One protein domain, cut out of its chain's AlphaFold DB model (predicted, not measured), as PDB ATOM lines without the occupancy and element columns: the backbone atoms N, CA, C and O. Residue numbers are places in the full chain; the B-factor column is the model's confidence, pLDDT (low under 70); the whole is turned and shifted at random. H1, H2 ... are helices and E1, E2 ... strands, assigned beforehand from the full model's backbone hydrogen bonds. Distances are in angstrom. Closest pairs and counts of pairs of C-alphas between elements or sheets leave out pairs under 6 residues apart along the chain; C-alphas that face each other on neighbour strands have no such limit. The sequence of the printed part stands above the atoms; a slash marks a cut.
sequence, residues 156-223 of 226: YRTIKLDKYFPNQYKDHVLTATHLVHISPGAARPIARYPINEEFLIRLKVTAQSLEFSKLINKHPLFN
ATOM      1  N   TYR A 156     -17.501 -39.506 -44.894       45.25
ATOM      2  CA  TYR A 156     -18.962 -39.607 -44.998       45.25
ATOM      3  C   TYR A 156     -19.619 -39.196 -43.690       45.25
ATOM      4  O   TYR A 156     -20.133 -40.005 -42.918       45.25
ATOM      5  N   ARG A 157     -19.579 -37.880 -43.457       50.09
ATOM      6  CA  ARG A 157     -20.372 -37.190 -42.440       50.09
ATOM      7  C   ARG A 157     -21.814 -37.689 -42.503       50.09
ATOM      8  O   ARG A 157     -22.545 -37.398 -43.446       50.09
ATOM      9  N   THR A 158     -22.198 -38.421 -41.468       62.25
ATOM     10  CA  THR A 158     -23.569 -38.709 -41.064       62.25
ATOM     11  C   THR A 158     -24.438 -37.466 -41.271       62.25
ATOM     12  O   THR A 158     -24.279 -36.469 -40.563       62.25
ATOM     13  N   ILE A 159     -25.320 -37.470 -42.279       67.75
ATOM     14  CA  ILE A 159     -26.197 -36.316 -42.508       67.75
ATOM     15  C   ILE A 159     -27.225 -36.345 -41.381       67.75
ATOM     16  O   ILE A 159     -28.165 -37.140 -41.399       67.75
ATOM     17  N   LYS A 160     -27.011 -35.501 -40.367       70.88
ATOM     18  CA  LYS A 160     -27.994 -35.264 -39.311       70.88
ATOM     19  C   LYS A 160     -29.207 -34.601 -39.942       70.88
ATOM     20  O   LYS A 160     -29.105 -33.487 -40.466       70.88
ATOM     21  N   LEU A 161     -30.338 -35.294 -39.914       77.50
ATOM     22  CA  LEU A 161     -31.568 -34.780 -40.500       77.50
ATOM     23  C   LEU A 161     -32.206 -33.696 -39.626       77.50
ATOM     24  O   LEU A 161     -32.946 -32.878 -40.158       77.50
ATOM     25  N   ASP A 162     -31.833 -33.603 -38.347       72.75
ATOM     26  CA  ASP A 162     -32.319 -32.609 -37.376       72.75
ATOM     27  C   ASP A 162     -32.251 -31.167 -37.885       72.75
ATOM     28  O   ASP A 162     -33.154 -30.375 -37.633       72.75
ATOM     29  N   LYS A 163     -31.188 -30.829 -38.633       78.50
ATOM     30  CA  LYS A 163     -30.988 -29.483 -39.194       78.50
ATOM     31  C   LYS A 163     -32.058 -29.125 -40.234       78.50
ATOM     32  O   LYS A 163     -32.355 -27.949 -40.415       78.50
ATOM     33  N   TYR A 164     -32.611 -30.118 -40.926       79.94
ATOM     34  CA  TYR A 164     -33.522 -29.932 -42.060       79.94
ATOM     35  C   TYR A 164     -34.962 -30.358 -41.735       79.94
ATOM     36  O   TYR A 164     -35.904 -29.839 -42.326       79.94
ATOM     37  N   PHE A 165     -35.137 -31.267 -40.773       82.94
ATOM     38  CA  PHE A 165     -36.416 -31.867 -40.391       82.94
ATOM     39  C   PHE A 165     -36.539 -32.022 -38.866       82.94
ATOM     40  O   PHE A 165     -36.685 -33.144 -38.366       82.94
ATOM     41  N   PRO A 166     -36.519 -30.915 -38.103       75.94
ATOM     42  CA  PRO A 166     -36.410 -30.945 -36.642       75.94
ATOM     43  C   PRO A 166     -37.573 -31.657 -35.933       75.94
ATOM     44  O   PRO A 166     -37.409 -32.105 -34.803       75.94
ATOM     45  N   ASN A 167     -38.733 -31.784 -36.587       76.69
ATOM     46  CA  ASN A 167     -39.923 -32.418 -36.008       76.69
ATOM     47  C   ASN A 167     -40.113 -33.883 -36.437       76.69
ATOM     48  O   ASN A 167     -40.712 -34.654 -35.697       76.69
ATOM     49  N   GLN A 168     -39.648 -34.265 -37.632       78.56
ATOM     50  CA  GLN A 168     -39.936 -35.581 -38.230       78.56
ATOM     51  C   GLN A 168     -38.777 -36.567 -38.087       78.56
ATOM     52  O   GLN A 168     -39.004 -37.761 -37.931       78.56
ATOM     53  N   TYR A 169     -37.542 -36.068 -38.124       76.69
ATOM     54  CA  TYR A 169     -36.332 -36.889 -38.120       76.69
ATOM     55  C   TYR A 169     -35.350 -36.437 -37.044       76.69
ATOM     56  O   TYR A 169     -34.142 -36.544 -37.232       76.69
ATOM     57  N   LYS A 170     -35.877 -35.942 -35.920       73.56
ATOM     58  CA  LYS A 170     -35.077 -35.589 -34.751       73.56
ATOM     59  C   LYS A 170     -34.283 -36.804 -34.280       73.56
ATOM     60  O   LYS A 170     -34.844 -37.893 -34.185       73.56
ATOM     61  N   ASP A 171     -33.000 -36.617 -34.015       72.25
ATOM     62  CA  ASP A 171     -32.051 -37.641 -33.602       72.25
ATOM     63  C   ASP A 171     -31.840 -38.750 -34.659       72.25
ATOM     64  O   ASP A 171     -31.340 -39.838 -34.358       72.25
ATOM     65  N   HIS A 172     -32.196 -38.487 -35.926       73.94
ATOM     66  CA  HIS A 172     -31.967 -39.417 -37.030       73.94
ATOM     67  C   HIS A 172     -30.786 -38.999 -37.903       73.94
ATOM     68  O   HIS A 172     -30.587 -37.842 -38.290       73.94
ATOM     69  N   VAL A 173     -30.014 -40.010 -38.273       74.94
ATOM     70  CA  VAL A 173     -28.828 -39.896 -39.100       74.94
ATOM     71  C   VAL A 173     -29.018 -40.706 -40.366       74.94
ATOM     72  O   VAL A 173     -29.245 -41.916 -40.322       74.94
ATOM     73  N   LEU A 174     -28.868 -40.041 -41.506       72.81
ATOM     74  CA  LEU A 174     -28.812 -40.714 -42.791       72.81
ATOM     75  C   LEU A 174     -27.393 -41.246 -43.028       72.81
ATOM     76  O   LEU A 174     -26.414 -40.494 -42.996       72.81
ATOM     77  N   THR A 175     -27.302 -42.554 -43.251       74.12
ATOM     78  CA  THR A 175     -26.080 -43.267 -43.643       74.12
ATOM     79  C   THR A 175     -26.218 -43.778 -45.075       74.12
ATOM     80  O   THR A 175     -27.309 -43.739 -45.632       74.12
ATOM     81  N   ALA A 176     -25.140 -44.314 -45.651       68.06
ATOM     82  CA  ALA A 176     -25.124 -44.809 -47.030       68.06
ATOM     83  C   ALA A 176     -26.221 -45.842 -47.356       68.06
ATOM     84  O   ALA A 176     -26.657 -45.926 -48.502       68.06
ATOM     85  N   THR A 177     -26.649 -46.637 -46.371       66.88
ATOM     86  CA  THR A 177     -27.573 -47.766 -46.577       66.88
ATOM     87  C   THR A 177     -28.797 -47.743 -45.669       66.88
ATOM     88  O   THR A 177     -29.777 -48.426 -45.956       66.88
ATOM     89  N   HIS A 178     -28.770 -46.969 -44.581       75.69
ATOM     90  CA  HIS A 178     -29.845 -46.942 -43.592       75.69
ATOM     91  C   HIS A 178     -30.109 -45.533 -43.064       75.69
ATOM     92  O   HIS A 178     -29.200 -44.713 -42.918       75.69
ATOM     93  N   LEU A 179     -31.349 -45.295 -42.662       79.56
ATOM     94  CA  LEU A 179     -31.703 -44.250 -41.721       79.56
ATOM     95  C   LEU A 179     -31.564 -44.815 -40.306       79.56
ATOM     96  O   LEU A 179     -32.158 -45.840 -39.973       79.56
ATOM     97  N   VAL A 180     -30.762 -44.160 -39.478       75.50
ATOM     98  CA  VAL A 180     -30.406 -44.647 -38.148       75.50
ATOM     99  C   VAL A 180     -30.939 -43.690 -37.093       75.50
ATOM    100  O   VAL A 180     -30.601 -42.511 -37.117       75.50
ATOM    101  N   HIS A 181     -31.733 -44.195 -36.151       74.06
ATOM    102  CA  HIS A 181     -32.178 -43.420 -34.992       74.06
ATOM    103  C   HIS A 181     -31.167 -43.552 -33.843       74.06
ATOM    104  O   HIS A 181     -30.835 -44.668 -33.418       74.06
ATOM    105  N   ILE A 182     -30.670 -42.416 -33.349       70.88
ATOM    106  CA  ILE A 182     -29.627 -42.328 -32.324       70.88
ATOM    107  C   ILE A 182     -30.151 -41.526 -31.130       70.88
ATOM    108  O   ILE A 182     -30.046 -40.309 -31.115       70.88
ATOM    109  N   SER A 183     -30.643 -42.194 -30.083       61.53
ATOM    110  CA  SER A 183     -30.975 -41.489 -28.833       61.53
ATOM    111  C   SER A 183     -29.741 -40.815 -28.234       61.53
ATOM    112  O   SER A 183     -28.687 -41.460 -28.142       61.53
ATOM    113  N   PRO A 184     -29.886 -39.606 -27.675       57.59
ATOM    114  CA  PRO A 184     -28.888 -39.040 -26.779       57.59
ATOM    115  C   PRO A 184     -28.605 -40.018 -25.625       57.59
ATOM    116  O   PRO A 184     -29.512 -40.385 -24.881       57.59
ATOM    117  N   GLY A 185     -27.356 -40.473 -25.499       52.81
ATOM    118  CA  GLY A 185     -26.917 -41.392 -24.438       52.81
ATOM    119  C   GLY A 185     -26.936 -42.887 -24.788       52.81
ATOM    120  O   GLY A 185     -26.495 -43.696 -23.974       52.81
ATOM    121  N   ALA A 186     -27.383 -43.283 -25.983       50.38
ATOM    122  CA  ALA A 186     -27.337 -44.684 -26.399       50.38
ATOM    123  C   ALA A 186     -25.937 -45.074 -26.918       50.38
ATOM    124  O   ALA A 186     -25.415 -44.467 -27.851       50.38
ATOM    125  N   ALA A 187     -25.338 -46.134 -26.359       46.84
ATOM    126  CA  ALA A 187     -24.047 -46.670 -26.819       46.84
ATOM    127  C   ALA A 187     -24.125 -47.358 -28.199       46.84
ATOM    128  O   ALA A 187     -23.102 -47.670 -28.810       46.84
ATOM    129  N   ARG A 188     -25.341 -47.643 -28.680       46.00
ATOM    130  CA  ARG A 188     -25.625 -48.292 -29.965       46.00
ATOM    131  C   ARG A 188     -26.886 -47.687 -30.593       46.00
ATOM    132  O   ARG A 188     -27.724 -47.164 -29.861       46.00
ATOM    133  N   PRO A 189     -27.048 -47.779 -31.924       57.59
ATOM    134  CA  PRO A 189     -28.275 -47.369 -32.598       57.59
ATOM    135  C   PRO A 189     -29.519 -48.047 -32.028       57.59
ATOM    136  O   PRO A 189     -29.494 -49.259 -31.812       57.59
ATOM    137  N   ILE A 190     -30.605 -47.289 -31.856       59.56
ATOM    138  CA  ILE A 190     -31.888 -47.841 -31.394       59.56
ATOM    139  C   ILE A 190     -32.600 -48.571 -32.533       59.56
ATOM    140  O   ILE A 190     -33.143 -49.653 -32.333       59.56
ATOM    141  N   ALA A 191     -32.591 -47.990 -33.733       63.94
ATOM    142  CA  ALA A 191     -33.276 -48.551 -34.890       63.94
ATOM    143  C   ALA A 191     -32.524 -48.236 -36.185       63.94
ATOM    144  O   ALA A 191     -31.861 -47.199 -36.301       63.94
ATOM    145  N   ARG A 192     -32.629 -49.151 -37.154       72.75
ATOM    146  CA  ARG A 192     -32.077 -49.012 -38.504       72.75
ATOM    147  C   ARG A 192     -33.180 -49.307 -39.509       72.75
ATOM    148  O   ARG A 192     -33.725 -50.406 -39.507       72.75
ATOM    149  N   TYR A 193     -33.476 -48.340 -40.365       74.75
ATOM    150  CA  TYR A 193     -34.461 -48.474 -41.431       74.75
ATOM    151  C   TYR A 193     -33.734 -48.483 -42.776       74.75
ATOM    152  O   TYR A 193     -32.916 -47.588 -43.006       74.75
ATOM    153  N   PRO A 194     -33.973 -49.469 -43.655       74.62
ATOM    154  CA  PRO A 194     -33.403 -49.446 -44.995       74.62
ATOM    155  C   PRO A 194     -33.933 -48.230 -45.764       74.62
ATOM    156  O   PRO A 194     -35.083 -47.826 -45.587       74.62
ATOM    157  N   ILE A 195     -33.088 -47.642 -46.606       77.38
ATOM    158  CA  ILE A 195     -33.442 -46.491 -47.448       77.38
ATOM    159  C   ILE A 195     -33.360 -46.870 -48.925       77.38
ATOM    160  O   ILE A 195     -32.546 -47.703 -49.319       77.38
ATOM    161  N   ASN A 196     -34.199 -46.240 -49.743       81.62
ATOM    162  CA  ASN A 196     -34.209 -46.380 -51.196       81.62
ATOM    163  C   ASN A 196     -34.071 -45.003 -51.872       81.62
ATOM    164  O   ASN A 196     -34.121 -43.960 -51.215       81.62
ATOM    165  N   GLU A 197     -33.893 -44.991 -53.192       77.75
ATOM    166  CA  GLU A 197     -33.762 -43.753 -53.973       77.75
ATOM    167  C   GLU A 197     -34.992 -42.847 -53.843       77.75
ATOM    168  O   GLU A 197     -34.862 -41.637 -53.653       77.75
ATOM    169  N   GLU A 198     -36.193 -43.430 -53.860       78.44
ATOM    170  CA  GLU A 198     -37.451 -42.692 -53.742       78.44
ATOM    171  C   GLU A 198     -37.544 -41.910 -52.422       78.44
ATOM    172  O   GLU A 198     -37.944 -40.744 -52.407       78.44
ATOM    173  N   PHE A 199     -37.112 -42.514 -51.314       83.25
ATOM    174  CA  PHE A 199     -37.035 -41.863 -50.011       83.25
ATOM    175  C   PHE A 199     -36.096 -40.650 -50.040       83.25
ATOM    176  O   PHE A 199     -36.445 -39.583 -49.532       83.25
ATOM    177  N   LEU A 200     -34.937 -40.768 -50.691       80.31
ATOM    178  CA  LEU A 200     -33.988 -39.662 -50.806       80.31
ATOM    179  C   LEU A 200     -34.502 -38.539 -51.721       80.31
ATOM    180  O   LEU A 200     -34.285 -37.364 -51.416       80.31
ATOM    181  N   ILE A 201     -35.216 -38.871 -52.805       79.69
ATOM    182  CA  ILE A 201     -35.903 -37.889 -53.660       79.69
ATOM    183  C   ILE A 201     -36.933 -37.120 -52.832       79.69
ATOM    184  O   ILE A 201     -36.940 -35.887 -52.856       79.69
ATOM    185  N   ARG A 202     -37.761 -37.822 -52.049       81.50
ATOM    186  CA  ARG A 202     -38.752 -37.186 -51.170       81.50
ATOM    187  C   ARG A 202     -38.085 -36.274 -50.144       81.50
ATOM    188  O   ARG A 202     -38.515 -35.131 -50.001       81.50
ATOM    189  N   LEU A 203     -37.007 -36.713 -49.488       82.81
ATOM    190  CA  LEU A 203     -36.240 -35.864 -48.566       82.81
ATOM    191  C   LEU A 203     -35.698 -34.611 -49.267       82.81
ATOM    192  O   LEU A 203     -35.837 -33.505 -48.754       82.81
ATOM    193  N   LYS A 204     -35.118 -34.751 -50.460       79.56
ATOM    194  CA  LYS A 204     -34.583 -33.626 -51.239       79.56
ATOM    195  C   LYS A 204     -35.665 -32.604 -51.605       79.56
ATOM    196  O   LYS A 204     -35.433 -31.405 -51.458       79.56
ATOM    197  N   VAL A 205     -36.835 -33.070 -52.046       79.75
ATOM    198  CA  VAL A 205     -37.983 -32.211 -52.383       79.75
ATOM    199  C   VAL A 205     -38.550 -31.533 -51.136       79.75
ATOM    200  O   VAL A 205     -38.878 -30.352 -51.185       79.75
ATOM    201  N   THR A 206     -38.624 -32.250 -50.015       81.19
ATOM    202  CA  THR A 206     -39.245 -31.745 -48.781       81.19
ATOM    203  C   THR A 206     -38.339 -30.752 -48.051       81.19
ATOM    204  O   THR A 206     -38.826 -29.764 -47.517       81.19
ATOM    205  N   ALA A 207     -37.018 -30.963 -48.062       78.94
ATOM    206  CA  ALA A 207     -36.067 -30.063 -47.407       78.94
ATOM    207  C   ALA A 207     -35.991 -28.677 -48.067       78.94
ATOM    208  O   ALA A 207     -35.560 -27.730 -47.413       78.94
ATOM    209  N   GLN A 208     -36.302 -28.580 -49.371       76.62
ATOM    210  CA  GLN A 208     -36.222 -27.358 -50.193       76.62
ATOM    211  C   GLN A 208     -34.931 -26.531 -49.994       76.62
ATOM    212  O   GLN A 208     -34.904 -25.320 -50.193       76.62
ATOM    213  N   SER A 209     -33.830 -27.188 -49.619       77.31
ATOM    214  CA  SER A 209     -32.551 -26.550 -49.308       77.31
ATOM    215  C   SER A 209     -31.512 -26.912 -50.358       77.31
ATOM    216  O   SER A 209     -31.250 -28.088 -50.621       77.31
ATOM    217  N   LEU A 210     -30.876 -25.894 -50.943       73.31
ATOM    218  CA  LEU A 210     -29.797 -26.084 -51.915       73.31
ATOM    219  C   LEU A 210     -28.588 -26.795 -51.285       73.31
ATOM    220  O   LEU A 210     -27.950 -27.622 -51.935       73.31
ATOM    221  N   GLU A 211     -28.292 -26.494 -50.017       75.12
ATOM    222  CA  GLU A 211     -27.229 -27.145 -49.243       75.12
ATOM    223  C   GLU A 211     -27.525 -28.642 -49.086       75.12
ATOM    224  O   GLU A 211     -26.684 -29.485 -49.401       75.12
ATOM    225  N   PHE A 212     -28.757 -28.979 -48.694       78.50
ATOM    226  CA  PHE A 212     -29.191 -30.364 -48.527       78.50
ATOM    227  C   PHE A 212     -29.258 -31.124 -49.855       78.50
ATOM    228  O   PHE A 212     -28.805 -32.258 -49.951       78.50
ATOM    229  N   SER A 213     -29.751 -30.481 -50.912       74.75
ATOM    230  CA  SER A 213     -29.814 -31.043 -52.264       74.75
ATOM    231  C   SER A 213     -28.426 -31.432 -52.789       74.75
ATOM    232  O   SER A 213     -28.248 -32.531 -53.317       74.75
ATOM    233  N   LYS A 214     -27.410 -30.585 -52.570       76.31
ATOM    234  CA  LYS A 214     -26.011 -30.898 -52.909       76.31
ATOM    235  C   LYS A 214     -25.451 -32.062 -52.089       76.31
ATOM    236  O   LYS A 214     -24.664 -32.837 -52.624       76.31
ATOM    237  N   LEU A 215     -25.838 -32.180 -50.818       75.75
ATOM    238  CA  LEU A 215     -25.437 -33.294 -49.951       75.75
ATOM    239  C   LEU A 215     -26.075 -34.616 -50.402       75.75
ATOM    240  O   LEU A 215     -25.373 -35.612 -50.540       75.75
ATOM    241  N   ILE A 216     -27.376 -34.612 -50.696       76.19
ATOM    242  CA  ILE A 216     -28.115 -35.801 -51.135       76.19
ATOM    243  C   ILE A 216     -27.699 -36.256 -52.540       76.19
ATOM    244  O   ILE A 216     -27.595 -37.453 -52.772       76.19
ATOM    245  N   ASN A 217     -27.373 -35.348 -53.465       70.81
ATOM    246  CA  ASN A 217     -26.870 -35.733 -54.793       70.81
ATOM    247  C   ASN A 217     -25.522 -36.472 -54.742       70.81
ATOM    248  O   ASN A 217     -25.185 -37.190 -55.674       70.81
ATOM    249  N   LYS A 218     -24.747 -36.293 -53.666       69.38
ATOM    250  CA  LYS A 218     -23.500 -37.033 -53.424       69.38
ATOM    251  C   LYS A 218     -23.733 -38.368 -52.715       69.38
ATOM    252  O   LYS A 218     -22.774 -39.082 -52.433       69.38
ATOM    253  N   HIS A 219     -24.980 -38.693 -52.377       68.31
ATOM    254  CA  HIS A 219     -25.313 -39.938 -51.703       68.31
ATOM    255  C   HIS A 219     -25.093 -41.131 -52.654       68.31
ATOM    256  O   HIS A 219     -25.469 -41.026 -53.822       68.31
ATOM    257  N   PRO A 220     -24.552 -42.276 -52.189       64.94
ATOM    258  CA  PRO A 220     -24.259 -43.433 -53.045       64.94
ATOM    259  C   PRO A 220     -25.461 -43.929 -53.857       64.94
ATOM    260  O   PRO A 220     -25.333 -44.242 -55.031       64.94
ATOM    261  N   LEU A 221     -26.652 -43.908 -53.254       65.69
ATOM    262  CA  LEU A 221     -27.903 -44.253 -53.939       65.69
ATOM    263  C   LEU A 221     -28.297 -43.271 -55.062       65.69
ATOM    264  O   LEU A 221     -29.053 -43.644 -55.939       65.69
ATOM    265  N   PHE A 222     -27.801 -42.031 -55.070       60.59
ATOM    266  CA  PHE A 222     -28.054 -41.068 -56.153       60.59
ATOM    267  C   PHE A 222     -26.937 -41.027 -57.199       60.59
ATOM    268  O   PHE A 222     -27.188 -40.681 -58.351       60.59
ATOM    269  N   ASN A 223     -25.706 -41.346 -56.797       53.72
ATOM    270  CA  ASN A 223     -24.518 -41.194 -57.634       53.72
ATOM    271  C   ASN A 223     -24.134 -42.481 -58.388       53.72
ATOM    272  O   ASN A 223     -23.060 -42.547 -58.973       53.72
TER     273      ASN A 223
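This is residues 156 to 223 of the 226 residues of an uncharacterized protein of Nematocida sp. 1 ERTm6 (UniProt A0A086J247). A small sheet of three antiparallel strands, E1 to E3, stands toward one end of the longest axis, and a helical hairpin, H1 and H2 side by side, stands at the other end, with the sheet and the helices only loosely joined. The first stretch, residues 156 to 171, has no named element and winds past the E1 edge of the sheet, where residues 159 to 160 pair briefly with residues 173 to 174 of E1. The printed part has 68 residues with three named strands and then two named helices, in the order E1 E2 E3 H1 H2; the sheet's order is E1 - E2 - E3. The class is mixed, helices and strands, with 30 of the 68 residues, under half, in named elements. The whole is compact, with a radius of gyration of the C-alphas of 11.6 A and spans of 31 by 22 by 19 A.

After residues 156 to 171, E1 covers residues 172 to 174, beginning at C-alpha 172 at (-31.967, -39.417, -37.030), and is 6.7 A long. E2 covers residues 178 to 181, 9.6 A, and E3 residues 191 to 194, 10.1 A. H1, residues 197 to 207, begins at C-alpha 197 at (-33.762, -43.753, -53.973) and is 15.4 A long. H2, residues 210 to 217, is 10.5 A long and ends at C-alpha 217 at (-26.870, -35.733, -54.793).

E1, E2 and E3 form a meander, each strand the antiparallel neighbour of the one before; E1 and E3 are the edge strands. E1 and E2, a hairpin, stand at 162 degrees between their N-to-C directions, with N 173 and O 180 within hydrogen-bond range at 2.8 A. E2 and E3, also a hairpin, stand at 159 degrees, with N 179 and O 193 at 2.8 A and N 181 and O 191 at 3.0 A. H1 and H2 are a helical hairpin: they touch, their closest C-alphas being those of Lys 204 and Ser 213, 5.5 A apart, and run opposite ways at a shallow tilt of 5 degrees. In both helices every O i to N i+4 pair is within hydrogen-bond range. Neither helix is on the sheet; H1 is apart from E1 and E2, and H2 is apart from E1, E2 and E3.

The two C-alphas farthest apart, those of Gly 185 and Asn 223, are 33.3 A apart. The printed part has no cut and no long link; E2 to E3, with 9 residues between them, is short, and the other links are tight. Mean pLDDT of the printed part is 71.3; residues 156 to 159, 176 to 177, 183 to 191 and 218 to 223 are under 70.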